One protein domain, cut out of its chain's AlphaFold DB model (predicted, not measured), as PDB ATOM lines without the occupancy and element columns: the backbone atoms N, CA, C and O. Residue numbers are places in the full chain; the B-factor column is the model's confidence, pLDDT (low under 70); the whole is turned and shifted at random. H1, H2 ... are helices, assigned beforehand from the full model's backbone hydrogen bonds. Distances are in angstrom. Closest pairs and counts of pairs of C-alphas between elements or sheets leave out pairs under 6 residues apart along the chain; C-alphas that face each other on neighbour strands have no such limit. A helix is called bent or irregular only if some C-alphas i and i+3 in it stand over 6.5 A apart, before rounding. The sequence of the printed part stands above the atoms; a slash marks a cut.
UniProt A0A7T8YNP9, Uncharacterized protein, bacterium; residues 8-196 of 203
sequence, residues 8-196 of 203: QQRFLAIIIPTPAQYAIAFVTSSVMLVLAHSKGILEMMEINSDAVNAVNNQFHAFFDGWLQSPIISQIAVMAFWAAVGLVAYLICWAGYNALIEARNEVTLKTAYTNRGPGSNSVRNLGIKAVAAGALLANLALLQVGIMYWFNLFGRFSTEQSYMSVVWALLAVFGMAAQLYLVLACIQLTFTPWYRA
ATOM      1  N   GLN A   8     -31.961 -44.854  13.559       74.31
ATOM      2  CA  GLN A   8     -31.603 -43.599  12.884       74.31
ATOM      3  C   GLN A   8     -30.918 -43.832  11.533       74.31
ATOM      4  O   GLN A   8     -31.218 -43.127  10.576       74.31
ATOM      5  N   GLN A   9     -30.040 -44.831  11.435       75.69
ATOM      6  CA  GLN A   9     -29.332 -45.137  10.192       75.69
ATOM      7  C   GLN A   9     -30.263 -45.769   9.154       75.69
ATOM      8  O   GLN A   9     -30.162 -45.438   7.979       75.69
ATOM      9  N   ARG A  10     -31.224 -46.604   9.574       71.19
ATOM     10  CA  ARG A  10     -32.260 -47.144   8.670       71.19
ATOM     11  C   ARG A  10     -33.191 -46.055   8.148       71.19
ATOM     12  O   ARG A  10     -33.514 -46.037   6.969       71.19
ATOM     13  N   PHE A  11     -33.600 -45.139   9.022       73.88
ATOM     14  CA  PHE A  11     -34.447 -44.011   8.649       73.88
ATOM     15  C   PHE A  11     -33.743 -43.063   7.676       73.88
ATOM     16  O   PHE A  11     -34.304 -42.720   6.640       73.88
ATOM     17  N   LEU A  12     -32.484 -42.710   7.956       77.69
ATOM     18  CA  LEU A  12     -31.671 -41.901   7.049       77.69
ATOM     19  C   LEU A  12     -31.429 -42.598   5.707       77.69
ATOM     20  O   LEU A  12     -31.499 -41.935   4.680       77.69
ATOM     21  N   ALA A  13     -31.213 -43.916   5.698       77.12
ATOM     22  CA  ALA A  13     -31.019 -44.683   4.467       77.12
ATOM     23  C   ALA A  13     -32.262 -44.726   3.559       77.12
ATOM     24  O   ALA A  13     -32.120 -44.970   2.367       77.12
ATOM     25  N   ILE A  14     -33.461 -44.507   4.111       76.75
ATOM     26  CA  ILE A  14     -34.711 -44.436   3.336       76.75
ATOM     27  C   ILE A  14     -35.012 -43.001   2.895       76.75
ATOM     28  O   ILE A  14     -35.541 -42.781   1.812       76.75
ATOM     29  N   ILE A  15     -34.703 -42.003   3.725       80.12
ATOM     30  CA  ILE A  15     -34.949 -40.601   3.365       80.12
ATOM     31  C   ILE A  15     -33.944 -40.109   2.334       80.12
ATOM     32  O   ILE A  15     -34.322 -39.380   1.420       80.12
ATOM     33  N   ILE A  16     -32.677 -40.496   2.464       83.62
ATOM     34  CA  ILE A  16     -31.622 -40.048   1.561       83.62
ATOM     35  C   ILE A  16     -31.631 -40.946   0.317       83.62
ATOM     36  O   ILE A  16     -31.351 -42.140   0.442       83.62
ATOM     37  N   PRO A  17     -31.916 -40.397  -0.881       80.44
ATOM     38  CA  PRO A  17     -31.926 -41.181  -2.106       80.44
ATOM     39  C   PRO A  17     -30.548 -41.762  -2.376       80.44
ATOM     40  O   PRO A  17     -29.528 -41.074  -2.294       80.44
ATOM     41  N   THR A  18     -30.521 -43.024  -2.793       86.25
ATOM     42  CA  THR A  18     -29.309 -43.572  -3.404       86.25
ATOM     43  C   THR A  18     -29.027 -42.854  -4.732       86.25
ATOM     44  O   THR A  18     -29.970 -42.439  -5.416       86.25
ATOM     45  N   PRO A  19     -27.756 -42.750  -5.167       85.44
ATOM     46  CA  PRO A  19     -27.416 -42.116  -6.443       85.44
ATOM     47  C   PRO A  19     -28.172 -42.720  -7.634       85.44
ATOM     48  O   PRO A  19     -28.587 -42.000  -8.536       85.44
ATOM     49  N   ALA A  20     -28.415 -44.035  -7.604       86.00
ATOM     50  CA  ALA A  20     -29.183 -44.734  -8.628       86.00
ATOM     51  C   ALA A  20     -30.666 -44.322  -8.635       86.00
ATOM     52  O   ALA A  20     -31.207 -44.023  -9.695       86.00
ATOM     53  N   GLN A  21     -31.322 -44.260  -7.470       84.06
ATOM     54  CA  GLN A  21     -32.719 -43.813  -7.371       84.06
ATOM     55  C   GLN A  21     -32.877 -42.363  -7.829       84.06
ATOM     56  O   GLN A  21     -33.822 -42.049  -8.549       84.06
ATOM     57  N   TYR A  22     -31.932 -41.502  -7.450       85.81
ATOM     58  CA  TYR A  22     -31.914 -40.115  -7.889       85.81
ATOM     59  C   TYR A  22     -31.757 -40.007  -9.413       85.81
ATOM     60  O   TYR A  22     -32.547 -39.324 -10.061       85.81
ATOM     61  N   ALA A  23     -30.797 -40.731  -9.997       87.56
ATOM     62  CA  ALA A  23     -30.575 -40.740 -11.441       87.56
ATOM     63  C   ALA A  23     -31.805 -41.243 -12.212       87.56
ATOM     64  O   ALA A  23     -32.213 -40.617 -13.187       87.56
ATOM     65  N   ILE A  24     -32.438 -42.328 -11.754       87.25
ATOM     66  CA  ILE A  24     -33.659 -42.860 -12.375       87.25
ATOM     67  C   ILE A  24     -34.795 -41.834 -12.294       87.25
ATOM     68  O   ILE A  24     -35.451 -41.577 -13.302       87.25
ATOM     69  N   ALA A  25     -35.017 -41.218 -11.127       87.81
ATOM     70  CA  ALA A  25     -36.065 -40.214 -10.952       87.81
ATOM     71  C   ALA A  25     -35.832 -38.981 -11.840       87.81
ATOM     72  O   ALA A  25     -36.777 -38.483 -12.447       87.81
ATOM     73  N   PHE A  26     -34.580 -38.535 -11.956       89.94
ATOM     74  CA  PHE A  26     -34.183 -37.402 -12.790       89.94
ATOM     75  C   PHE A  26     -34.345 -37.682 -14.291       89.94
ATOM     76  O   PHE A  26     -34.885 -36.857 -15.027       89.94
ATOM     77  N   VAL A  27     -33.914 -38.856 -14.762       91.56
ATOM     78  CA  VAL A  27     -34.095 -39.263 -16.166       91.56
ATOM     79  C   VAL A  27     -35.579 -39.396 -16.489       91.56
ATOM     80  O   VAL A  27     -36.039 -38.869 -17.499       91.56
ATOM     81  N   THR A  28     -36.347 -40.035 -15.607       89.00
ATOM     82  CA  THR A  28     -37.790 -40.219 -15.800       89.00
ATOM     83  C   THR A  28     -38.521 -38.877 -15.828       89.00
ATOM     84  O   THR A  28     -39.327 -38.653 -16.729       89.00
ATOM     85  N   SER A  29     -38.220 -37.953 -14.905       90.06
ATOM     86  CA  SER A  29     -38.852 -36.627 -14.890       90.06
ATOM     87  C   SER A  29     -38.504 -35.813 -16.134       90.06
ATOM     88  O   SER A  29     -39.390 -35.199 -16.727       90.06
ATOM     89  N   SER A  30     -37.247 -35.870 -16.578       89.62
ATOM     90  CA  SER A  30     -36.794 -35.193 -17.795       89.62
ATOM     91  C   SER A  30     -37.544 -35.701 -19.024       89.62
ATOM     92  O   SER A  30     -38.088 -34.904 -19.782       89.62
ATOM     93  N   VAL A  31     -37.647 -37.023 -19.194       90.12
ATOM     94  CA  VAL A  31     -38.383 -37.628 -20.314       90.12
ATOM     95  C   VAL A  31     -39.862 -37.239 -20.277       90.12
ATOM     96  O   VAL A  31     -40.407 -36.844 -21.305       90.12
ATOM     97  N   MET A  32     -40.513 -37.295 -19.109       87.25
ATOM     98  CA  MET A  32     -41.926 -36.918 -18.979       87.25
ATOM     99  C   MET A  32     -42.177 -35.456 -19.364       87.25
ATOM    100  O   MET A  32     -43.094 -35.182 -20.134       87.25
ATOM    101  N   LEU A  33     -41.364 -34.525 -18.854       88.38
ATOM    102  CA  LEU A  33     -41.531 -33.092 -19.106       88.38
ATOM    103  C   LEU A  33     -41.223 -32.721 -20.563       88.38
ATOM    104  O   LEU A  33     -41.969 -31.951 -21.166       88.38
ATOM    105  N   VAL A  34     -40.176 -33.313 -21.149       87.19
ATOM    106  CA  VAL A  34     -39.807 -33.096 -22.557       87.19
ATOM    107  C   VAL A  34     -40.891 -33.617 -23.496       87.19
ATOM    108  O   VAL A  34     -41.255 -32.924 -24.440       87.19
ATOM    109  N   LEU A  35     -41.437 -34.810 -23.243       83.56
ATOM    110  CA  LEU A  35     -42.516 -35.354 -24.072       83.56
ATOM    111  C   LEU A  35     -43.790 -34.513 -23.955       83.56
ATOM    112  O   LEU A  35     -44.420 -34.220 -24.973       83.56
ATOM    113  N   ALA A  36     -44.130 -34.079 -22.740       83.31
ATOM    114  CA  ALA A  36     -45.311 -33.263 -22.479       83.31
ATOM    115  C   ALA A  36     -45.272 -31.888 -23.165       83.31
ATOM    116  O   ALA A  36     -46.309 -31.406 -23.610       83.31
ATOM    117  N   HIS A  37     -44.087 -31.278 -23.278       83.81
ATOM    118  CA  HIS A  37     -43.889 -29.955 -23.890       83.81
ATOM    119  C   HIS A  37     -43.096 -30.000 -25.201       83.81
ATOM    120  O   HIS A  37     -42.515 -29.001 -25.624       83.81
ATOM    121  N   SER A  38     -43.090 -31.153 -25.872       79.50
ATOM    122  CA  SER A  38     -42.325 -31.390 -27.104       79.50
ATOM    123  C   SER A  38     -42.626 -30.363 -28.199       79.50
ATOM    124  O   SER A  38     -41.703 -29.845 -28.821       79.50
ATOM    125  N   LYS A  39     -43.901 -29.992 -28.376       74.62
ATOM    126  CA  LYS A  39     -44.326 -28.946 -29.315       74.62
ATOM    127  C   LYS A  39     -43.654 -27.597 -29.031       74.62
ATOM    128  O   LYS A  39     -43.056 -27.020 -29.930       74.62
ATOM    129  N   GLY A  40     -43.710 -27.129 -27.785       75.38
ATOM    130  CA  GLY A  40     -43.139 -25.837 -27.401       75.38
ATOM    131  C   GLY A  40     -41.610 -25.800 -27.518       75.38
ATOM    132  O   GLY A  40     -41.041 -24.779 -27.894       75.38
ATOM    133  N   ILE A  41     -40.937 -26.929 -27.271       79.19
ATOM    134  CA  ILE A  41     -39.486 -27.055 -27.486       79.19
ATOM    135  C   ILE A  41     -39.145 -26.953 -28.982       79.19
ATOM    136  O   ILE A  41     -38.203 -26.257 -29.348       79.19
ATOM    137  N   LEU A  42     -39.908 -27.626 -29.849       78.44
ATOM    138  CA  LEU A  42     -39.691 -27.584 -31.299       78.44
ATOM    139  C   LEU A  42     -39.958 -26.188 -31.884       78.44
ATOM    140  O   LEU A  42     -39.217 -25.750 -32.761       78.44
ATOM    141  N   GLU A  43     -40.965 -25.476 -31.370       75.50
ATOM    142  CA  GLU A  43     -41.239 -24.074 -31.724       75.50
ATOM    143  C   GLU A  43     -40.085 -23.146 -31.311       75.50
ATOM    144  O   GLU A  43     -39.692 -22.270 -32.081       75.50
ATOM    145  N   MET A  44     -39.470 -23.379 -30.146       75.12
ATOM    146  CA  MET A  44     -38.273 -22.650 -29.700       75.12
ATOM    147  C   MET A  44     -37.049 -22.860 -30.601       75.12
ATOM    148  O   MET A  44     -36.179 -21.994 -30.652       75.12
ATOM    149  N   MET A  45     -36.960 -23.992 -31.302       80.56
ATOM    150  CA  MET A  45     -35.862 -24.294 -32.230       80.56
ATOM    151  C   MET A  45     -36.038 -23.645 -33.614       80.56
ATOM    152  O   MET A  45     -35.295 -23.985 -34.534       80.56
ATOM    153  N   GLU A  46     -37.026 -22.754 -33.778       76.44
ATOM    154  CA  GLU A  46     -37.382 -22.098 -35.048       76.44
ATOM    155  C   GLU A  46     -37.681 -23.093 -36.186       76.44
ATOM    156  O   GLU A  46     -37.578 -22.780 -37.375       76.44
ATOM    157  N   ILE A  47     -38.084 -24.318 -35.835       76.75
ATOM    158  CA  ILE A  47     -38.549 -25.299 -36.811       76.75
ATOM    159  C   ILE A  47     -39.879 -24.790 -37.366       76.75
ATOM    160  O   ILE A  47     -40.764 -24.398 -36.607       76.75
ATOM    161  N   ASN A  48     -40.018 -24.799 -38.694       79.88
ATOM    162  CA  ASN A  48     -41.213 -24.319 -39.389       79.88
ATOM    163  C   ASN A  48     -42.494 -24.846 -38.712       79.88
ATOM    164  O   ASN A  48     -42.652 -26.056 -38.535       79.88
ATOM    165  N   SER A  49     -43.409 -23.939 -38.365       75.50
ATOM    166  CA  SER A  49     -44.670 -24.236 -37.682       75.50
ATOM    167  C   SER A  49     -45.496 -25.309 -38.388       75.50
ATOM    168  O   SER A  49     -46.155 -26.110 -37.727       75.50
ATOM    169  N   ASP A  50     -45.429 -25.379 -39.719       78.12
ATOM    170  CA  ASP A  50     -46.129 -26.404 -40.497       78.12
ATOM    171  C   ASP A  50     -45.515 -27.790 -40.279       78.12
ATOM    172  O   ASP A  50     -46.234 -28.779 -40.147       78.12
ATOM    173  N   ALA A  51     -44.185 -27.860 -40.161       76.12
ATOM    174  CA  ALA A  51     -43.468 -29.087 -39.834       76.12
ATOM    175  C   ALA A  51     -43.711 -29.508 -38.376       76.12
ATOM    176  O   ALA A  51     -43.924 -30.689 -38.116       76.12
ATOM    177  N   VAL A  52     -43.756 -28.561 -37.431       75.69
ATOM    178  CA  VAL A  52     -44.083 -28.848 -36.021       75.69
ATOM    179  C   VAL A  52     -45.514 -29.368 -35.883       75.69
ATOM    180  O   VAL A  52     -45.744 -30.382 -35.223       75.69
ATOM    181  N   ASN A  53     -46.479 -28.727 -36.545       78.88
ATOM    182  CA  ASN A  53     -47.867 -29.182 -36.552       78.88
ATOM    183  C   ASN A  53     -48.006 -30.546 -37.241       78.88
ATOM    184  O   ASN A  53     -48.743 -31.394 -36.744       78.88
ATOM    185  N   ALA A  54     -47.275 -30.799 -38.332       79.81
ATOM    186  CA  ALA A  54     -47.253 -32.103 -38.988       79.81
ATOM    187  C   ALA A  54     -46.686 -33.201 -38.075       79.81
ATOM    188  O   ALA A  54     -47.320 -34.244 -37.935       79.81
ATOM    189  N   VAL A  55     -45.556 -32.961 -37.398       78.81
ATOM    190  CA  VAL A  55     -44.962 -33.910 -36.439       78.81
ATOM    191  C   VAL A  55     -45.901 -34.158 -35.262       78.81
ATOM    192  O   VAL A  55     -46.113 -35.307 -34.885       78.81
ATOM    193  N   ASN A  56     -46.519 -33.110 -34.713       76.56
ATOM    194  CA  ASN A  56     -47.465 -33.248 -33.608       76.56
ATOM    195  C   ASN A  56     -48.715 -34.039 -34.027       76.56
ATOM    196  O   ASN A  56     -49.137 -34.959 -33.332       76.56
ATOM    197  N   ASN A  57     -49.278 -33.737 -35.200       80.75
ATOM    198  CA  ASN A  57     -50.422 -34.466 -35.745       80.75
ATOM    199  C   ASN A  57     -50.067 -35.922 -36.060       80.75
ATOM    200  O   ASN A  57     -50.878 -36.809 -35.824       80.75
ATOM    201  N   GLN A  58     -48.856 -36.186 -36.551       82.50
ATOM    202  CA  GLN A  58     -48.380 -37.538 -36.826       82.50
ATOM    203  C   GLN A  58     -48.131 -38.323 -35.533       82.50
ATOM    204  O   GLN A  58     -48.442 -39.509 -35.473       82.50
ATOM    205  N   PHE A  59     -47.640 -37.665 -34.483       79.25
ATOM    206  CA  PHE A  59     -47.490 -38.249 -33.153       79.25
ATOM    207  C   PHE A  59     -48.851 -38.602 -32.540       79.25
ATOM    208  O   PHE A  59     -49.047 -39.735 -32.101       79.25
ATOM    209  N   HIS A  60     -49.821 -37.682 -32.581       79.31
ATOM    210  CA  HIS A  60     -51.191 -37.957 -32.144       79.31
ATOM    211  C   HIS A  60     -51.842 -39.066 -32.973       79.31
ATOM    212  O   HIS A  60     -52.376 -40.003 -32.397       79.31
ATOM    213  N   ALA A  61     -51.712 -39.040 -34.301       82.06
ATOM    214  CA  ALA A  61     -52.234 -40.089 -35.174       82.06
ATOM    215  C   ALA A  61     -51.582 -41.457 -34.913       82.06
ATOM    216  O   ALA A  61     -52.241 -42.488 -35.025       82.06
ATOM    217  N   PHE A  62     -50.299 -41.487 -34.540       80.56
ATOM    218  CA  PHE A  62     -49.611 -42.716 -34.152       80.56
ATOM    219  C   PHE A  62     -50.157 -43.272 -32.833       80.56
ATOM    220  O   PHE A  62     -50.454 -44.464 -32.749       80.56
ATOM    221  N   PHE A  63     -50.349 -42.414 -31.826       75.88
ATOM    222  CA  PHE A  63     -50.965 -42.798 -30.554       75.88
ATOM    223  C   PHE A  63     -52.423 -43.224 -30.714       75.88
ATOM    224  O   PHE A  63     -52.813 -44.248 -30.160       75.88
ATOM    225  N   ASP A  64     -53.206 -42.498 -31.506       78.00
ATOM    226  CA  ASP A  64     -54.591 -42.846 -31.814       78.00
ATOM    227  C   ASP A  64     -54.655 -44.170 -32.575       78.00
ATOM    228  O   ASP A  64     -55.465 -45.031 -32.241       78.00
ATOM    229  N   GLY A  65     -53.753 -44.399 -33.532       79.00
ATOM    230  CA  GLY A  65     -53.627 -45.681 -34.224       79.00
ATOM    231  C   GLY A  65     -53.263 -46.831 -33.279       79.00
ATOM    232  O   GLY A  65     -53.801 -47.932 -33.399       79.00
ATOM    233  N   TRP A  66     -52.399 -46.582 -32.292       77.31
ATOM    234  CA  TRP A  66     -52.080 -47.559 -31.249       77.31
ATOM    235  C   TRP A  66     -53.271 -47.814 -30.326       77.31
ATOM    236  O   TRP A  66     -53.570 -48.966 -30.037       77.31
ATOM    237  N   LEU A  67     -53.997 -46.781 -29.905       70.69
ATOM    238  CA  LEU A  67     -55.176 -46.913 -29.043       70.69
ATOM    239  C   LEU A  67     -56.380 -47.533 -29.764       70.69
ATOM    240  O   LEU A  67     -57.216 -48.164 -29.119       70.69
ATOM    241  N   GLN A  68     -56.462 -47.404 -31.088       78.19
ATOM    242  CA  GLN A  68     -57.447 -48.102 -31.916       78.19
ATOM    243  C   GLN A  68     -57.135 -49.595 -32.070       78.19
ATOM    244  O   GLN A  68     -58.032 -50.371 -32.405       78.19
ATOM    245  N   SER A  69     -55.899 -50.031 -31.793       82.94
ATOM    246  CA  SER A  69     -55.590 -51.456 -31.710       82.94
ATOM    247  C   SER A  69     -56.294 -52.059 -30.488       82.94
ATOM    248  O   SER A  69     -55.990 -51.674 -29.352       82.94
ATOM    249  N   PRO A  70     -57.198 -53.042 -30.672       79.44
ATOM    250  CA  PRO A  70     -57.954 -53.625 -29.567       79.44
ATOM    251  C   PRO A  70     -57.040 -54.264 -28.514       79.44
ATOM    252  O   PRO A  70     -57.346 -54.222 -27.328       79.44
ATOM    253  N   ILE A  71     -55.877 -54.781 -28.927       81.94
ATOM    254  CA  ILE A  71     -54.886 -55.386 -28.028       81.94
ATOM    255  C   ILE A  71     -54.248 -54.322 -27.127       81.94
ATOM    256  O   ILE A  71     -54.192 -54.493 -25.912       81.94
ATOM    257  N   ILE A  72     -53.777 -53.216 -27.708       79.00
ATOM    258  CA  ILE A  72     -53.087 -52.156 -26.959       79.00
ATOM    259  C   ILE A  72     -54.072 -51.441 -26.035       79.00
ATOM    260  O   ILE A  72     -53.754 -51.209 -24.871       79.00
ATOM    261  N   SER A  73     -55.284 -51.160 -26.519       75.69
ATOM    262  CA  SER A  73     -56.363 -50.595 -25.707       75.69
ATOM    263  C   SER A  73     -56.679 -51.477 -24.495       75.69
ATOM    264  O   SER A  73     -56.721 -51.002 -23.360       75.69
ATOM    265  N   GLN A  74     -56.798 -52.792 -24.701       81.31
ATOM    266  CA  GLN A  74     -57.070 -53.730 -23.619       81.31
ATOM    267  C   GLN A  74     -55.907 -53.824 -22.620       81.31
ATOM    268  O   GLN A  74     -56.148 -53.834 -21.414       81.31
ATOM    269  N   ILE A  75     -54.653 -53.812 -23.090       79.75
ATOM    270  CA  ILE A  75     -53.465 -53.750 -22.222       79.75
ATOM    271  C   ILE A  75     -53.446 -52.448 -21.417       79.75
ATOM    272  O   ILE A  75     -53.171 -52.486 -20.221       79.75
ATOM    273  N   ALA A  76     -53.768 -51.306 -22.029       76.69
ATOM    274  CA  ALA A  76     -53.818 -50.019 -21.342       76.69
ATOM    275  C   ALA A  76     -54.889 -50.010 -20.239       76.69
ATOM    276  O   ALA A  76     -54.620 -49.568 -19.123       76.69
ATOM    277  N   VAL A  77     -56.071 -50.574 -20.509       79.81
ATOM    278  CA  VAL A  77     -57.139 -50.737 -19.510       79.81
ATOM    279  C   VAL A  77     -56.716 -51.700 -18.395       79.81
ATOM    280  O   VAL A  77     -56.924 -51.401 -17.219       79.81
ATOM    281  N   MET A  78     -56.083 -52.830 -18.726       80.69
ATOM    282  CA  MET A  78     -55.543 -53.762 -17.729       80.69
ATOM    283  C   MET A  78     -54.472 -53.100 -16.860       80.69
ATOM    284  O   MET A  78     -54.506 -53.248 -15.643       80.69
ATOM    285  N   ALA A  79     -53.557 -52.336 -17.457       77.12
ATOM    286  CA  ALA A  79     -52.517 -51.601 -16.747       77.12
ATOM    287  C   ALA A  79     -53.108 -50.510 -15.845       77.12
ATOM    288  O   ALA A  79     -52.665 -50.350 -14.710       77.12
ATOM    289  N   PHE A  80     -54.144 -49.806 -16.308       76.38
ATOM    290  CA  PHE A  80     -54.875 -48.828 -15.506       76.38
ATOM    291  C   PHE A  80     -55.504 -49.479 -14.269       76.38
ATOM    292  O   PHE A  80     -55.258 -49.040 -13.145       76.38
ATOM    293  N   TRP A  81     -56.255 -50.569 -14.441       82.75
ATOM    294  CA  TRP A  81     -56.859 -51.279 -13.311       82.75
ATOM    295  C   TRP A  81     -55.826 -51.956 -12.415       82.75
ATOM    296  O   TRP A  81     -56.015 -51.988 -11.201       82.75
ATOM    297  N   ALA A  82     -54.714 -52.439 -12.971       76.88
ATOM    298  CA  ALA A  82     -53.589 -52.939 -12.192       76.88
ATOM    299  C   ALA A  82     -52.964 -51.826 -11.342       76.88
ATOM    300  O   ALA A  82     -52.658 -52.067 -10.180       76.88
ATOM    301  N   ALA A  83     -52.832 -50.604 -11.866       72.00
ATOM    302  CA  ALA A  83     -52.344 -49.456 -11.106       72.00
ATOM    303  C   ALA A  83     -53.317 -49.054  -9.987       72.00
ATOM    304  O   ALA A  83     -52.895 -48.862  -8.847       72.00
ATOM    305  N   VAL A  84     -54.624 -48.995 -10.269       73.94
ATOM    306  CA  VAL A  84     -55.657 -48.743  -9.246       73.94
ATOM    307  C   VAL A  84     -55.641 -49.840  -8.176       73.94
ATOM    308  O   VAL A  84     -55.642 -49.546  -6.980       73.94
ATOM    309  N   GLY A  85     -55.566 -51.103  -8.598       73.12
ATOM    310  CA  GLY A  85     -55.458 -52.263  -7.719       73.12
ATOM    311  C   GLY A  85     -54.184 -52.242  -6.880       73.12
ATOM    312  O   GLY A  85     -54.240 -52.560  -5.697       73.12
ATOM    313  N   LEU A  86     -53.058 -51.798  -7.444       77.06
ATOM    314  CA  LEU A  86     -51.801 -51.607  -6.726       77.06
ATOM    315  C   LEU A  86     -51.953 -50.537  -5.641       77.06
ATOM    316  O   LEU A  86     -51.565 -50.777  -4.504       77.06
ATOM    317  N   VAL A  87     -52.557 -49.386  -5.949       71.62
ATOM    318  CA  VAL A  87     -52.808 -48.331  -4.952       71.62
ATOM    319  C   VAL A  87     -53.717 -48.848  -3.833       71.62
ATOM    320  O   VAL A  87     -53.382 -48.702  -2.659       71.62
ATOM    321  N   ALA A  88     -54.825 -49.509  -4.177       72.38
ATOM    322  CA  ALA A  88     -55.729 -50.104  -3.193       72.38
ATOM    323  C   ALA A  88     -55.024 -51.170  -2.336       72.38
ATOM    324  O   ALA A  88     -55.152 -51.167  -1.111       72.38
ATOM    325  N   TYR A  89     -54.219 -52.033  -2.959       75.50
ATOM    326  CA  TYR A  89     -53.403 -53.031  -2.275       75.50
ATOM    327  C   TYR A  89     -52.411 -52.379  -1.310       75.50
ATOM    328  O   TYR A  89     -52.335 -52.803  -0.162       75.50
ATOM    329  N   LEU A  90     -51.704 -51.321  -1.722       70.94
ATOM    330  CA  LEU A  90     -50.774 -50.592  -0.856       70.94
ATOM    331  C   LEU A  90     -51.489 -50.011   0.374       70.94
ATOM    332  O   LEU A  90     -50.951 -50.100   1.476       70.94
ATOM    333  N   ILE A  91     -52.709 -49.486   0.217       71.38
ATOM    334  CA  ILE A  91     -53.521 -48.965   1.331       71.38
ATOM    335  C   ILE A  91     -53.941 -50.096   2.279       71.38
ATOM    336  O   ILE A  91     -53.703 -50.013   3.488       71.38
ATOM    337  N   CYS A  92     -54.534 -51.171   1.751       74.25
ATOM    338  CA  CYS A  92     -54.969 -52.313   2.557       74.25
ATOM    339  C   CYS A  92     -53.788 -52.984   3.271       74.25
ATOM    340  O   CYS A  92     -53.886 -53.321   4.450       74.25
ATOM    341  N   TRP A  93     -52.660 -53.139   2.581       70.25
ATOM    342  CA  TRP A  93     -51.444 -53.735   3.126       70.25
ATOM    343  C   TRP A  93     -50.790 -52.844   4.185       70.25
ATOM    344  O   TRP A  93     -50.338 -53.347   5.212       70.25
ATOM    345  N   ALA A  94     -50.789 -51.520   3.996       63.69
ATOM    346  CA  ALA A  94     -50.353 -50.576   5.024       63.69
ATOM    347  C   ALA A  94     -51.204 -50.703   6.299       63.69
ATOM    348  O   ALA A  94     -50.653 -50.783   7.399       63.69
ATOM    349  N   GLY A  95     -52.531 -50.805   6.152       69.94
ATOM    350  CA  GLY A  95     -53.444 -51.060   7.269       69.94
ATOM    351  C   GLY A  95     -53.186 -52.408   7.950       69.94
ATOM    352  O   GLY A  95     -53.089 -52.479   9.173       69.94
ATOM    353  N   TYR A  96     -52.996 -53.471   7.167       70.00
ATOM    354  CA  TYR A  96     -52.704 -54.808   7.682       70.00
ATOM    355  C   TYR A  96     -51.376 -54.866   8.453       70.00
ATOM    356  O   TYR A  96     -51.324 -55.425   9.548       70.00
ATOM    357  N   ASN A  97     -50.324 -54.213   7.948       66.50
ATOM    358  CA  ASN A  97     -49.045 -54.087   8.649       66.50
ATOM    359  C   ASN A  97     -49.178 -53.326   9.973       66.50
ATOM    360  O   ASN A  97     -48.581 -53.734  10.970       66.50
ATOM    361  N   ALA A  98     -49.971 -52.252  10.007       64.81
ATOM    362  CA  ALA A  98     -50.242 -51.525  11.245       64.81
ATOM    363  C   ALA A  98     -50.971 -52.409  12.276       64.81
ATOM    364  O   ALA A  98     -50.612 -52.409  13.454       64.81
ATOM    365  N   LEU A  99     -51.945 -53.215  11.833       70.31
ATOM    366  CA  LEU A  99     -52.695 -54.138  12.693       70.31
ATOM    367  C   LEU A  99     -51.841 -55.301  13.216       70.31
ATOM    368  O   LEU A  99     -51.937 -55.635  14.398       70.31
ATOM    369  N   ILE A 100     -50.996 -55.912  12.375       68.88
ATOM    370  CA  ILE A 100     -50.068 -56.970  12.810       68.88
ATOM    371  C   ILE A 100     -49.129 -56.439  13.884       68.88
ATOM    372  O   ILE A 100     -48.892 -57.115  14.882       68.88
ATOM    373  N   GLU A 101     -48.591 -55.238  13.700       61.81
ATOM    374  CA  GLU A 101     -47.641 -54.681  14.653       61.81
ATOM    375  C   GLU A 101     -48.317 -54.309  15.974       61.81
ATOM    376  O   GLU A 101     -47.797 -54.654  17.033       61.81
ATOM    377  N   ALA A 102     -49.533 -53.753  15.926       64.50
ATOM    378  CA  ALA A 102     -50.354 -53.552  17.117       64.50
ATOM    379  C   ALA A 102     -50.636 -54.876  17.855       64.50
ATOM    380  O   ALA A 102     -50.519 -54.951  19.079       64.50
ATOM    381  N   ARG A 103     -50.948 -55.958  17.125       63.00
ATOM    382  CA  ARG A 103     -51.173 -57.289  17.716       63.00
ATOM    383  C   ARG A 103     -49.897 -57.877  18.324       63.00
ATOM    384  O   ARG A 103     -49.939 -58.431  19.426       63.00
ATOM    385  N   ASN A 104     -48.772 -57.771  17.624       63.59
ATOM    386  CA  ASN A 104     -47.484 -58.269  18.100       63.59
ATOM    387  C   ASN A 104     -47.036 -57.514  19.354       63.59
ATOM    388  O   ASN A 104     -46.517 -58.133  20.280       63.59
ATOM    389  N   GLU A 105     -47.308 -56.212  19.438       57.00
ATOM    390  CA  GLU A 105     -47.036 -55.412  20.630       57.00
ATOM    391  C   GLU A 105     -47.849 -55.884  21.845       57.00
ATOM    392  O   GLU A 105     -47.286 -56.052  22.928       57.00
ATOM    393  N   VAL A 106     -49.151 -56.140  21.677       60.19
ATOM    394  CA  VAL A 106     -50.004 -56.644  22.769       60.19
ATOM    395  C   VAL A 106     -49.511 -58.007  23.253       60.19
ATOM    396  O   VAL A 106     -49.429 -58.230  24.457       60.19
ATOM    397  N   THR A 107     -49.125 -58.885  22.326       58.28
ATOM    398  CA  THR A 107     -48.678 -60.252  22.641       58.28
ATOM    399  C   THR A 107     -47.301 -60.269  23.323       58.28
ATOM    400  O   THR A 107     -47.072 -61.046  24.246       58.28
ATOM    401  N   LEU A 108     -46.383 -59.377  22.930       53.09
ATOM    402  CA  LEU A 108     -45.073 -59.222  23.577       53.09
ATOM    403  C   LEU A 108     -45.184 -58.599  24.976       53.09
ATOM    404  O   LEU A 108     -44.472 -59.020  25.888       53.09
ATOM    405  N   LYS A 109     -46.101 -57.639  25.173       52.12
ATOM    406  CA  LYS A 109     -46.367 -57.026  26.486       52.12
ATOM    407  C   LYS A 109     -47.012 -57.999  27.476       52.12
ATOM    408  O   LYS A 109     -46.700 -57.936  28.663       52.12
ATOM    409  N   THR A 110     -47.880 -58.900  27.013       55.41
ATOM    410  CA  THR A 110     -48.489 -59.930  27.871       55.41
ATOM    411  C   THR A 110     -47.550 -61.100  28.162       55.41
ATOM    412  O   THR A 110     -47.646 -61.669  29.244       55.41
ATOM    413  N   ALA A 111     -46.616 -61.432  27.264       52.41
ATOM    414  CA  ALA A 111     -45.659 -62.525  27.468       52.41
ATOM    415  C   ALA A 111     -44.416 -62.144  28.302       52.41
ATOM    416  O   ALA A 111     -43.842 -63.010  28.958       52.41
ATOM    417  N   TYR A 112     -43.992 -60.873  28.308       50.03
ATOM    418  CA  TYR A 112     -42.746 -60.433  28.956       50.03
ATOM    419  C   TYR A 112     -42.950 -59.168  29.802       50.03
ATOM    420  O   TYR A 112     -42.455 -58.089  29.483       50.03
ATOM    421  N   THR A 113     -43.665 -59.284  30.918       47.72
ATOM    422  CA  THR A 113     -44.082 -58.153  31.773       47.72
ATOM    423  C   THR A 113     -42.942 -57.460  32.552       47.72
ATOM    424  O   THR A 113     -43.224 -56.731  33.493       47.72
ATOM    425  N   ASN A 114     -41.652 -57.653  32.224       46.28
ATOM    426  CA  ASN A 114     -40.565 -57.120  33.068       46.28
ATOM    427  C   ASN A 114     -39.233 -56.726  32.392       46.28
ATOM    428  O   ASN A 114     -38.202 -56.690  33.061       46.28
ATOM    429  N   ARG A 115     -39.191 -56.387  31.094       45.94
ATOM    430  CA  ARG A 115     -37.945 -55.871  30.474       45.94
ATOM    431  C   ARG A 115     -38.144 -54.584  29.663       45.94
ATOM    432  O   ARG A 115     -38.522 -54.633  28.501       45.94
ATOM    433  N   GLY A 116     -37.756 -53.452  30.258       44.81
ATOM    434  CA  GLY A 116     -37.227 -52.281  29.534       44.81
ATOM    435  C   GLY A 116     -38.235 -51.305  28.904       44.81
ATOM    436  O   GLY A 116     -39.417 -51.609  28.772       44.81
ATOM    437  N   PRO A 117     -37.786 -50.083  28.551       48.44
ATOM    438  CA  PRO A 117     -38.635 -48.901  28.432       48.44
ATOM    439  C   PRO A 117     -39.574 -48.978  27.224       48.44
ATOM    440  O   PRO A 117     -39.150 -48.928  26.069       48.44
ATOM    441  N   GLY A 118     -40.877 -49.017  27.503       52.12
ATOM    442  CA  GLY A 118     -41.968 -49.090  26.527       52.12
ATOM    443  C   GLY A 118     -42.159 -47.868  25.612       52.12
ATOM    444  O   GLY A 118     -43.215 -47.755  24.995       52.12
ATOM    445  N   SER A 119     -41.185 -46.955  25.495       53.53
ATOM    446  CA  SER A 119     -41.330 -45.727  24.692       53.53
ATOM    447  C   SER A 119     -41.017 -45.907  23.199       53.53
ATOM    448  O   SER A 119     -41.472 -45.110  22.379       53.53
ATOM    449  N   ASN A 120     -40.303 -46.969  22.806       59.50
ATOM    450  CA  ASN A 120     -39.934 -47.171  21.399       59.50
ATOM    451  C   ASN A 120     -41.088 -47.703  20.526       59.50
ATOM    452  O   ASN A 120     -41.099 -47.437  19.327       59.50
ATOM    453  N   SER A 121     -42.078 -48.400  21.101       58.38
ATOM    454  CA  SER A 121     -43.173 -49.000  20.316       58.38
ATOM    455  C   SER A 121     -44.156 -47.953  19.790       58.38
ATOM    456  O   SER A 121     -44.403 -47.872  18.589       58.38
ATOM    457  N   VAL A 122     -44.622 -47.062  20.673       64.25
ATOM    458  CA  VAL A 122     -45.522 -45.952  20.309       64.25
ATOM    459  C   VAL A 122     -44.855 -45.022  19.293       64.25
ATOM    460  O   VAL A 122     -45.502 -44.548  18.362       64.25
ATOM    461  N   ARG A 123     -43.539 -44.808  19.420       66.50
ATOM    462  CA  ARG A 123     -42.753 -44.020  18.467       66.50
ATOM    463  C   ARG A 123     -42.716 -44.663  17.078       66.50
ATOM    464  O   ARG A 123     -42.905 -43.958  16.092       66.50
ATOM    465  N   ASN A 124     -42.508 -45.976  16.984       64.56
ATOM    466  CA  ASN A 124     -42.471 -46.686  15.702       64.56
ATOM    467  C   ASN A 124     -43.847 -46.719  15.019       64.56
ATOM    468  O   ASN A 124     -43.944 -46.435  13.823       64.56
ATOM    469  N   LEU A 125     -44.912 -46.990  15.781       66.38
ATOM    470  CA  LEU A 125     -46.297 -46.929  15.297       66.38
ATOM    471  C   LEU A 125     -46.673 -45.517  14.838       66.38
ATOM    472  O   LEU A 125     -47.246 -45.357  13.762       66.38
ATOM    473  N   GLY A 126     -46.282 -44.494  15.603       71.19
ATOM    474  CA  GLY A 126     -46.462 -43.093  15.231       71.19
ATOM    475  C   GLY A 126     -45.774 -42.753  13.909       71.19
ATOM    476  O   GLY A 126     -46.402 -42.176  13.030       71.19
ATOM    477  N   ILE A 127     -44.521 -43.174  13.713       70.50
ATOM    478  CA  ILE A 127     -43.781 -42.922  12.467       70.50
ATOM    479  C   ILE A 127     -44.439 -43.613  11.272       70.50
ATOM    480  O   ILE A 127     -44.553 -42.996  10.216       70.50
ATOM    481  N   LYS A 128     -44.939 -44.843  11.427       65.19
ATOM    482  CA  LYS A 128     -45.693 -45.524  10.364       65.19
ATOM    483  C   LYS A 128     -47.026 -44.855  10.062       65.19
ATOM    484  O   LYS A 128     -47.362 -44.709   8.893       65.19
ATOM    485  N   ALA A 129     -47.766 -44.437  11.087       71.38
ATOM    486  CA  ALA A 129     -49.035 -43.737  10.919       71.38
ATOM    487  C   ALA A 129     -48.833 -42.385  10.220       71.38
ATOM    488  O   ALA A 129     -49.546 -42.076   9.267       71.38
ATOM    489  N   VAL A 130     -47.809 -41.621  10.621       77.25
ATOM    490  CA  VAL A 130     -47.421 -40.374   9.949       77.25
ATOM    491  C   VAL A 130     -46.945 -40.646   8.525       77.25
ATOM    492  O   VAL A 130     -47.368 -39.943   7.619       77.25
ATOM    493  N   ALA A 131     -46.128 -41.676   8.288       71.94
ATOM    494  CA  ALA A 131     -45.659 -42.024   6.947       71.94
ATOM    495  C   ALA A 131     -46.800 -42.487   6.027       71.94
ATOM    496  O   ALA A 131     -46.829 -42.098   4.866       71.94
ATOM    497  N   ALA A 132     -47.762 -43.264   6.532       68.44
ATOM    498  CA  ALA A 132     -48.947 -43.685   5.787       68.44
ATOM    499  C   ALA A 132     -49.894 -42.505   5.507       68.44
ATOM    500  O   ALA A 132     -50.392 -42.368   4.392       68.44
ATOM    501  N   GLY A 133     -50.094 -41.613   6.482       72.88
ATOM    502  CA  GLY A 133     -50.833 -40.366   6.279       72.88
ATOM    503  C   GLY A 133     -50.148 -39.452   5.259       72.88
ATOM    504  O   GLY A 133     -50.804 -38.930   4.362       72.88
ATOM    505  N   ALA A 134     -48.822 -39.327   5.334       77.44
ATOM    506  CA  ALA A 134     -48.014 -38.586   4.371       77.44
ATOM    507  C   ALA A 134     -48.048 -39.229   2.980       77.44
ATOM    508  O   ALA A 134     -48.136 -38.506   1.996       77.44
ATOM    509  N   LEU A 135     -48.048 -40.564   2.880       76.25
ATOM    510  CA  LEU A 135     -48.225 -41.288   1.621       76.25
ATOM    511  C   LEU A 135     -49.581 -40.947   0.995       76.25
ATOM    512  O   LEU A 135     -49.629 -40.579  -0.172       76.25
ATOM    513  N   LEU A 136     -50.672 -41.032   1.764       75.44
ATOM    514  CA  LEU A 136     -52.020 -40.717   1.283       75.44
ATOM    515  C   LEU A 136     -52.145 -39.251   0.859       75.44
ATOM    516  O   LEU A 136     -52.682 -38.969  -0.211       75.44
ATOM    517  N   ALA A 137     -51.612 -38.324   1.658       78.44
ATOM    518  CA  ALA A 137     -51.590 -36.906   1.322       78.44
ATOM    519  C   ALA A 137     -50.758 -36.639   0.058       78.44
ATOM    520  O   ALA A 137     -51.196 -35.903  -0.820       78.44
ATOM    521  N   ASN A 138     -49.591 -37.274  -0.069       78.12
ATOM    522  CA  ASN A 138     -48.730 -37.137  -1.239       78.12
ATOM    523  C   ASN A 138     -49.378 -37.742  -2.494       78.12
ATOM    524  O   ASN A 138     -49.315 -37.134  -3.554       78.12
ATOM    525  N   LEU A 139     -50.074 -38.879  -2.382       77.50
ATOM    526  CA  LEU A 139     -50.850 -39.466  -3.481       77.50
ATOM    527  C   LEU A 139     -52.024 -38.570  -3.901       77.50
ATOM    528  O   LEU A 139     -52.241 -38.379  -5.094       77.50
ATOM    529  N   ALA A 140     -52.743 -37.976  -2.943       77.31
ATOM    530  CA  ALA A 140     -53.834 -37.042  -3.225       77.31
ATOM    531  C   ALA A 140     -53.334 -35.743  -3.884       77.31
ATOM    532  O   ALA A 140     -53.973 -35.211  -4.790       77.31
ATOM    533  N   LEU A 141     -52.168 -35.250  -3.460       80.38
ATOM    534  CA  LEU A 141     -51.533 -34.057  -4.019       80.38
ATOM    535  C   LEU A 141     -50.719 -34.343  -5.283       80.38
ATOM    536  O   LEU A 141     -50.308 -33.395  -5.949       80.38
ATOM    537  N   LEU A 142     -50.505 -35.609  -5.648       82.00
ATOM    538  CA  LEU A 142     -49.653 -35.992  -6.770       82.00
ATOM    539  C   LEU A 142     -50.151 -35.381  -8.077       82.00
ATOM    540  O   LEU A 142     -49.358 -34.821  -8.824       82.00
ATOM    541  N   GLN A 143     -51.461 -35.420  -8.334       80.62
ATOM    542  CA  GLN A 143     -52.043 -34.826  -9.539       80.62
ATOM    543  C   GLN A 143     -51.780 -33.315  -9.609       80.62
ATOM    544  O   GLN A 143     -51.348 -32.809 -10.644       80.62
ATOM    545  N   VAL A 144     -52.003 -32.605  -8.500       85.06
ATOM    546  CA  VAL A 144     -51.798 -31.152  -8.414       85.06
ATOM    547  C   VAL A 144     -50.315 -30.809  -8.550       85.06
ATOM    548  O   VAL A 144     -49.963 -29.897  -9.292       85.06
ATOM    549  N   GLY A 145     -49.441 -31.569  -7.888       84.06
ATOM    550  CA  GLY A 145     -47.993 -31.412  -7.969       84.06
ATOM    551  C   GLY A 145     -47.476 -31.648  -9.385       84.06
ATOM    552  O   GLY A 145     -46.762 -30.805  -9.917       84.06
ATOM    553  N   ILE A 146     -47.887 -32.740 -10.035       84.75
ATOM    554  CA  ILE A 146     -47.526 -33.032 -11.430       84.75
ATOM    555  C   ILE A 146     -47.972 -31.885 -12.343       84.75
ATOM    556  O   ILE A 146     -47.154 -31.373 -13.104       84.75
ATOM    557  N   MET A 147     -49.225 -31.427 -12.235       85.81
ATOM    558  CA  MET A 147     -49.712 -30.293 -13.030       85.81
ATOM    559  C   MET A 147     -48.917 -29.010 -12.766       85.81
ATOM    560  O   MET A 147     -48.608 -28.276 -13.702       85.81
ATOM    561  N   TYR A 148     -48.550 -28.742 -11.512       89.81
ATOM    562  CA  TYR A 148     -47.729 -27.590 -11.152       89.81
ATOM    563  C   TYR A 148     -46.351 -27.636 -11.827       89.81
ATOM    564  O   TYR A 148     -45.963 -26.666 -12.480       89.81
ATOM    565  N   TRP A 149     -45.641 -28.765 -11.737       91.81
ATOM    566  CA  TRP A 149     -44.323 -28.927 -12.363       91.81
ATOM    567  C   TRP A 149     -44.398 -28.861 -13.890       91.81
ATOM    568  O   TRP A 149     -43.547 -28.233 -14.517       91.81
ATOM    569  N   PHE A 150     -45.450 -29.429 -14.488       87.69
ATOM    570  CA  PHE A 150     -45.704 -29.333 -15.926       87.69
ATOM    571  C   PHE A 150     -45.918 -27.884 -16.357       87.69
ATOM    572  O   PHE A 150     -45.320 -27.449 -17.334       87.69
ATOM    573  N   ASN A 151     -46.731 -27.115 -15.633       87.75
ATOM    574  CA  ASN A 151     -46.971 -25.709 -15.958       87.75
ATOM    575  C   ASN A 151     -45.706 -24.861 -15.801       87.75
ATOM    576  O   ASN A 151     -45.455 -23.970 -16.611       87.75
ATOM    577  N   LEU A 152     -44.895 -25.145 -14.780       88.25
ATOM    578  CA  LEU A 152     -43.634 -24.447 -14.552       88.25
ATOM    579  C   LEU A 152     -42.627 -24.730 -15.679       88.25
ATOM    580  O   LEU A 152     -41.983 -23.804 -16.161       88.25
ATOM    581  N   PHE A 153     -42.552 -25.980 -16.148       87.12
ATOM    582  CA  PHE A 153     -41.762 -26.335 -17.327       87.12
ATOM    583  C   PHE A 153     -42.345 -25.733 -18.611       87.12
ATOM    584  O   PHE A 153     -41.592 -25.305 -19.469       87.12
ATOM    585  N   GLY A 154     -43.667 -25.602 -18.742       82.19
ATOM    586  CA  GLY A 154     -44.289 -24.954 -19.903       82.19
ATOM    587  C   GLY A 154     -43.839 -23.503 -20.101       82.19
ATOM    588  O   GLY A 154     -43.685 -23.050 -21.235       82.19
ATOM    589  N   ARG A 155     -43.512 -22.792 -19.012       84.44
ATOM    590  CA  ARG A 155     -42.929 -21.441 -19.090       84.44
ATOM    591  C   ARG A 155     -41.569 -21.415 -19.775       84.44
ATOM    592  O   ARG A 155     -41.228 -20.401 -20.370       84.44
ATOM    593  N   PHE A 156     -40.820 -22.520 -19.732       81.81
ATOM    594  CA  PHE A 156     -39.590 -22.665 -20.504       81.81
ATOM    595  C   PHE A 156     -39.854 -22.511 -21.998       81.81
ATOM    596  O   PHE A 156     -39.167 -21.745 -22.656       81.81
ATOM    597  N   SER A 157     -40.886 -23.180 -22.513       71.56
ATOM    598  CA  SER A 157     -41.211 -23.119 -23.939       71.56
ATOM    599  C   SER A 157     -41.837 -21.799 -24.391       71.56
ATOM    600  O   SER A 157     -41.730 -21.456 -25.563       71.56
ATOM    601  N   THR A 158     -42.493 -21.051 -23.497       76.06
ATOM    602  CA  THR A 158     -43.238 -19.839 -23.881       76.06
ATOM    603  C   THR A 158     -42.494 -18.535 -23.604       76.06
ATOM    604  O   THR A 158     -42.770 -17.531 -24.254       76.06
ATOM    605  N   GLU A 159     -41.573 -18.504 -22.637       79.69
ATOM    606  CA  GLU A 159     -40.847 -17.290 -22.251       79.69
ATOM    607  C   GLU A 159     -39.390 -17.340 -22.744       79.69
ATOM    608  O   GLU A 159     -38.571 -18.082 -22.212       79.69
ATOM    609  N   GLN A 160     -39.011 -16.492 -23.708       69.69
ATOM    610  CA  GLN A 160     -37.611 -16.333 -24.144       69.69
ATOM    611  C   GLN A 160     -36.806 -15.470 -23.154       69.69
ATOM    612  O   GLN A 160     -36.381 -14.355 -23.449       69.69
ATOM    613  N   SER A 161     -36.623 -15.968 -21.932       80.00
ATOM    614  CA  SER A 161     -35.857 -15.300 -20.872       80.00
ATOM    615  C   SER A 161     -34.883 -16.270 -20.214       80.00
ATOM    616  O   SER A 161     -35.180 -17.453 -20.093       80.00
ATOM    617  N   TYR A 162     -33.751 -15.785 -19.699       79.25
ATOM    618  CA  TYR A 162     -32.831 -16.601 -18.890       79.25
ATOM    619  C   TYR A 162     -33.520 -17.244 -17.675       79.25
ATOM    620  O   TYR A 162     -33.146 -18.337 -17.252       79.25
ATOM    621  N   MET A 163     -34.570 -16.607 -17.145       84.00
ATOM    622  CA  MET A 163     -35.376 -17.163 -16.053       84.00
ATOM    623  C   MET A 163     -36.126 -18.441 -16.451       84.00
ATOM    624  O   MET A 163     -36.360 -19.297 -15.606       84.00
ATOM    625  N   SER A 164     -36.451 -18.610 -17.732       83.31
ATOM    626  CA  SER A 164     -37.158 -19.780 -18.261       83.31
ATOM    627  C   SER A 164     -36.354 -21.075 -18.066       83.31
ATOM    628  O   SER A 164     -36.910 -22.101 -17.682       83.31
ATOM    629  N   VAL A 165     -35.025 -21.007 -18.218       85.06
ATOM    630  CA  VAL A 165     -34.100 -22.128 -17.983       85.06
ATOM    631  C   VAL A 165     -34.078 -22.500 -16.499       85.06
ATOM    632  O   VAL A 165     -34.073 -23.679 -16.148       85.06
ATOM    633  N   VAL A 166     -34.109 -21.499 -15.615       88.88
ATOM    634  CA  VAL A 166     -34.180 -21.718 -14.162       88.88
ATOM    635  C   VAL A 166     -35.496 -22.403 -13.792       88.88
ATOM    636  O   VAL A 166     -35.482 -23.355 -13.013       88.88
ATOM    637  N   TRP A 167     -36.616 -21.990 -14.394       87.56
ATOM    638  CA  TRP A 167     -37.907 -22.659 -14.224       87.56
ATOM    639  C   TRP A 167     -37.891 -24.094 -14.756       87.56
ATOM    640  O   TRP A 167     -38.375 -24.990 -14.071       87.56
ATOM    641  N   ALA A 168     -37.273 -24.347 -15.913       87.00
ATOM    642  CA  ALA A 168     -37.129 -25.695 -16.463       87.00
ATOM    643  C   ALA A 168     -36.372 -26.620 -15.503       87.00
ATOM    644  O   ALA A 168     -36.844 -27.711 -15.182       87.00
ATOM    645  N   LEU A 169     -35.225 -26.163 -14.990       90.25
ATOM    646  CA  LEU A 169     -34.444 -26.916 -14.013       90.25
ATOM    647  C   LEU A 169     -35.268 -27.160 -12.749       90.25
ATOM    648  O   LEU A 169     -35.397 -28.302 -12.311       90.25
ATOM    649  N   LEU A 170     -35.888 -26.119 -12.194       92.12
ATOM    650  CA  LEU A 170     -36.690 -26.234 -10.979       92.12
ATOM    651  C   LEU A 170     -37.877 -27.195 -11.157       92.12
ATOM    652  O   LEU A 170     -38.179 -27.947 -10.233       92.12
ATOM    653  N   ALA A 171     -38.486 -27.253 -12.344       90.81
ATOM    654  CA  ALA A 171     -39.508 -28.243 -12.676       90.81
ATOM    655  C   ALA A 171     -38.952 -29.672 -12.725       90.81
ATOM    656  O   ALA A 171     -39.557 -30.575 -12.150       90.81
ATOM    657  N   VAL A 172     -37.797 -29.890 -13.361       92.19
ATOM    658  CA  VAL A 172     -37.164 -31.218 -13.452       92.19
ATOM    659  C   VAL A 172     -36.770 -31.733 -12.067       92.19
ATOM    660  O   VAL A 172     -37.097 -32.871 -11.718       92.19
ATOM    661  N   PHE A 173     -36.111 -30.894 -11.259       92.25
ATOM    662  CA  PHE A 173     -35.728 -31.229  -9.887       92.25
ATOM    663  C   PHE A 173     -36.954 -31.408  -8.988       92.25
ATOM    664  O   PHE A 173     -37.011 -32.374  -8.229       92.25
ATOM    665  N   GLY A 174     -37.943 -30.518  -9.087       89.62
ATOM    666  CA  GLY A 174     -39.181 -30.589  -8.316       89.62
ATOM    667  C   GLY A 174     -39.982 -31.850  -8.619       89.62
ATOM    668  O   GLY A 174     -40.425 -32.544  -7.706       89.62
ATOM    669  N   MET A 175     -40.086 -32.221  -9.895       89.50
ATOM    670  CA  MET A 175     -40.774 -33.439 -10.299       89.50
ATOM    671  C   MET A 175     -40.004 -34.705  -9.906       89.50
ATOM    672  O   MET A 175     -40.615 -35.657  -9.419       89.50
ATOM    673  N   ALA A 176     -38.673 -34.714 -10.035       89.44
ATOM    674  CA  ALA A 176     -37.847 -35.816  -9.541       89.44
ATOM    675  C   ALA A 176     -37.991 -35.986  -8.018       89.44
ATOM    676  O   ALA A 176     -38.148 -37.108  -7.532       89.44
ATOM    677  N   ALA A 177     -38.001 -34.879  -7.269       88.62
ATOM    678  CA  ALA A 177     -38.223 -34.884  -5.829       88.62
ATOM    679  C   ALA A 177     -39.619 -35.413  -5.476       88.62
ATOM    680  O   ALA A 177     -39.725 -36.256  -4.592       88.62
ATOM    681  N   GLN A 178     -40.670 -34.997  -6.190       87.31
ATOM    682  CA  GLN A 178     -42.039 -35.478  -5.972       87.31
ATOM    683  C   GLN A 178     -42.152 -36.996  -6.185       87.31
ATOM    684  O   GLN A 178     -42.711 -37.699  -5.341       87.31
ATOM    685  N   LEU A 179     -41.587 -37.509  -7.286       85.19
ATOM    686  CA  LEU A 179     -41.557 -38.943  -7.593       85.19
ATOM    687  C   LEU A 179     -40.784 -39.724  -6.525       85.19
ATOM    688  O   LEU A 179     -41.237 -40.772  -6.061       85.19
ATOM    689  N   TYR A 180     -39.644 -39.190  -6.088       85.44
ATOM    690  CA  TYR A 180     -38.866 -39.794  -5.017       85.44
ATOM    691  C   TYR A 180     -39.609 -39.775  -3.677       85.44
ATOM    692  O   TYR A 180     -39.558 -40.754  -2.942       85.44
ATOM    693  N   LEU A 181     -40.351 -38.712  -3.363       83.44
ATOM    694  CA  LEU A 181     -41.121 -38.606  -2.123       83.44
ATOM    695  C   LEU A 181     -42.196 -39.698  -2.051       83.44
ATOM    696  O   LEU A 181     -42.405 -40.288  -0.994       83.44
ATOM    697  N   VAL A 182     -42.824 -40.040  -3.182       81.81
ATOM    698  CA  VAL A 182     -43.737 -41.194  -3.266       81.81
ATOM    699  C   VAL A 182     -42.994 -42.495  -2.951       81.81
ATOM    700  O   VAL A 182     -43.446 -43.267  -2.106       81.81
ATOM    701  N   LEU A 183     -41.830 -42.719  -3.568       81.56
ATOM    702  CA  LEU A 183     -41.002 -43.905  -3.326       81.56
ATOM    703  C   LEU A 183     -40.547 -44.008  -1.858       81.56
ATOM    704  O   LEU A 183     -40.641 -45.077  -1.255       81.56
ATOM    705  N   ALA A 184     -40.090 -42.903  -1.272       79.38
ATOM    706  CA  ALA A 184     -39.638 -42.832   0.111       79.38
ATOM    707  C   ALA A 184     -40.792 -43.103   1.083       79.38
ATOM    708  O   ALA A 184     -40.633 -43.888   2.014       79.38
ATOM    709  N   CYS A 185     -41.979 -42.534   0.847       76.50
ATOM    710  CA  CYS A 185     -43.169 -42.835   1.643       76.50
ATOM    711  C   CYS A 185     -43.546 -44.320   1.563       76.50
ATOM    712  O   CYS A 185     -43.794 -44.929   2.599       76.50
ATOM    713  N   ILE A 186     -43.510 -44.926   0.369       73.56
ATOM    714  CA  ILE A 186     -43.724 -46.372   0.194       73.56
ATOM    715  C   ILE A 186     -42.709 -47.146   1.048       73.56
ATOM    716  O   ILE A 186     -43.088 -47.959   1.889       73.56
ATOM    717  N   GLN A 187     -41.416 -46.855   0.910       77.62
ATOM    718  CA  GLN A 187     -40.372 -47.537   1.676       77.62
ATOM    719  C   GLN A 187     -40.548 -47.357   3.189       77.62
ATOM    720  O   GLN A 187     -40.444 -48.333   3.928       77.62
ATOM    721  N   LEU A 188     -40.884 -46.160   3.675       73.50
ATOM    722  CA  LEU A 188     -41.124 -45.909   5.100       73.50
ATOM    723  C   LEU A 188     -42.315 -46.714   5.641       73.50
ATOM    724  O   LEU A 188     -42.240 -47.247   6.753       73.50
ATOM    725  N   THR A 189     -43.390 -46.837   4.859       68.44
ATOM    726  CA  THR A 189     -44.587 -47.596   5.240       68.44
ATOM    727  C   THR A 189     -44.334 -49.105   5.260       68.44
ATOM    728  O   THR A 189     -44.824 -49.793   6.160       68.44
ATOM    729  N   PHE A 190     -43.555 -49.633   4.309       67.62
ATOM    730  CA  PHE A 190     -43.372 -51.082   4.139       67.62
ATOM    731  C   PHE A 190     -42.085 -51.651   4.742       67.62
ATOM    732  O   PHE A 190     -41.971 -52.870   4.866       67.62
ATOM    733  N   THR A 191     -41.131 -50.817   5.165       68.88
ATOM    734  CA  THR A 191     -39.917 -51.325   5.817       68.88
ATOM    735  C   THR A 191     -40.258 -51.923   7.192       68.88
ATOM    736  O   THR A 191     -40.966 -51.298   7.987       68.88
ATOM    737  N   PRO A 192     -39.770 -53.131   7.522       62.69
ATOM    738  CA  PRO A 192     -39.867 -53.670   8.873       62.69
ATOM    739  C   PRO A 192     -38.945 -52.904   9.841       62.69
ATOM    740  O   PRO A 192     -37.723 -52.886   9.681       62.69
ATOM    741  N   TRP A 193     -39.525 -52.282  10.873       62.84
ATOM    742  CA  TRP A 193     -38.794 -51.459  11.855       62.84
ATOM    743  C   TRP A 193     -38.436 -52.198  13.149       62.84
ATOM    744  O   TRP A 193     -37.836 -51.610  14.050       62.84
ATOM    745  N   TYR A 194     -38.772 -53.484  13.259       57.66
ATOM    746  CA  TYR A 194     -38.431 -54.274  14.435       57.66
ATOM    747  C   TYR A 194     -36.917 -54.513  14.538       57.66
ATOM    748  O   TYR A 194     -36.202 -54.722  13.550       57.66
ATOM    749  N   ARG A 195     -36.423 -54.485  15.780       51.38
ATOM    750  CA  ARG A 195     -35.075 -54.936  16.132       51.38
ATOM    751  C   ARG A 195     -35.025 -56.456  15.973       51.38
ATOM    752  O   ARG A 195     -35.748 -57.165  16.660       51.38
ATOM    753  N   ALA A 196     -34.117 -56.954  15.137       41.28
ATOM    754  CA  ALA A 196     -33.710 -58.361  15.176       41.28
ATOM    755  C   ALA A 196     -32.848 -58.687  16.419       41.28
ATOM    756  O   ALA A 196     -32.400 -59.814  16.575       41.28
TER     757      ALA A 196
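This is residues 8 to 196 of the 203 residues of an uncharacterized protein of bacterium (UniProt A0A7T8YNP9). Three sides of helix frame an open triangle: the long helix H5 is one side, H4 meets its beginning at a corner as the second, and H6 with H7 makes the third, H6a folding back along the far part of H5 and H3 joining the other end to H4. On the third side H6b and H7 form a hairpin with H2 across H7, and the short H1 packs on H7 nearer its end. The printed part has 189 residues with seven named helices, H1 to H7 in order, and no named strand; the class is all helix. The whole is loose, with a radius of gyration of the C-alphas of 22.8 A, and only just elongated, spanning 80 by 45 by 25 A.

Start at H5, residues 70 to 111. H4, residues 49 to 68, touches it only at the corner, and only just, with 3 pairs of C-alphas within 8 A; the closest are Leu 67 and Ser 73, 5.1 A. By its hydrogen bonds H6, residues 119 to 158, was assigned as one helix, but it is bent: C-alphas 140 and 143 are 6.9 A apart, and its arms H6a, residues 119 to 140, and H6b, residues 143 to 158, stand at a steep tilt of 51 degrees. H5, with residues 94 to 105 alone, and H6a form a hairpin at a shallow tilt of 17 degrees, opposite ways; the closest C-alphas are Ala 94 and Ala 132, 7.1 A. H6b and H7, residues 162 to 190, form another, at 19 degrees, closest at the C-alphas of Phe 156 and Ser 164, 4.4 A. H2, residues 19 to 36, touches residues 172 to 180 of H7 at a steep tilt of 54 degrees, closest at the C-alphas of Ala 25 and Ala 176, 5.0 A. H3, residues 38 to 44, touches H6b, with the C-alphas of Gly 40 and Ser 157 closest at 4.8 A, and forms a hairpin with H4. H1, residues 8 to 15, touches H7, with the C-alphas of Ile 14 and Ala 184 closest at 6.1 A. Every O i to N i+4 pair is within hydrogen-bond range in H1 to H5; the counts are 17 of 18 in H6a, 10 of 12 in H6b and 24 of 25 in H7.

Find C-alpha 70 at (-57.954, -53.625, -29.567); from there H5 runs 59.0 A to C-alpha 111 at (-45.659, -62.525, 27.468). H7 covers 42.8 A, ending at C-alpha 190, (-43.372, -51.082, 4.139). H6a is 31.8 A long and H4 27.7 A.

The farthest C-alphas, Asp 50 and Asn 114, are 79.9 A apart. The printed part has no cut and no long link. Look for pLDDT under 70 in 41 residues, among them 100 to 125 and 189 to 196.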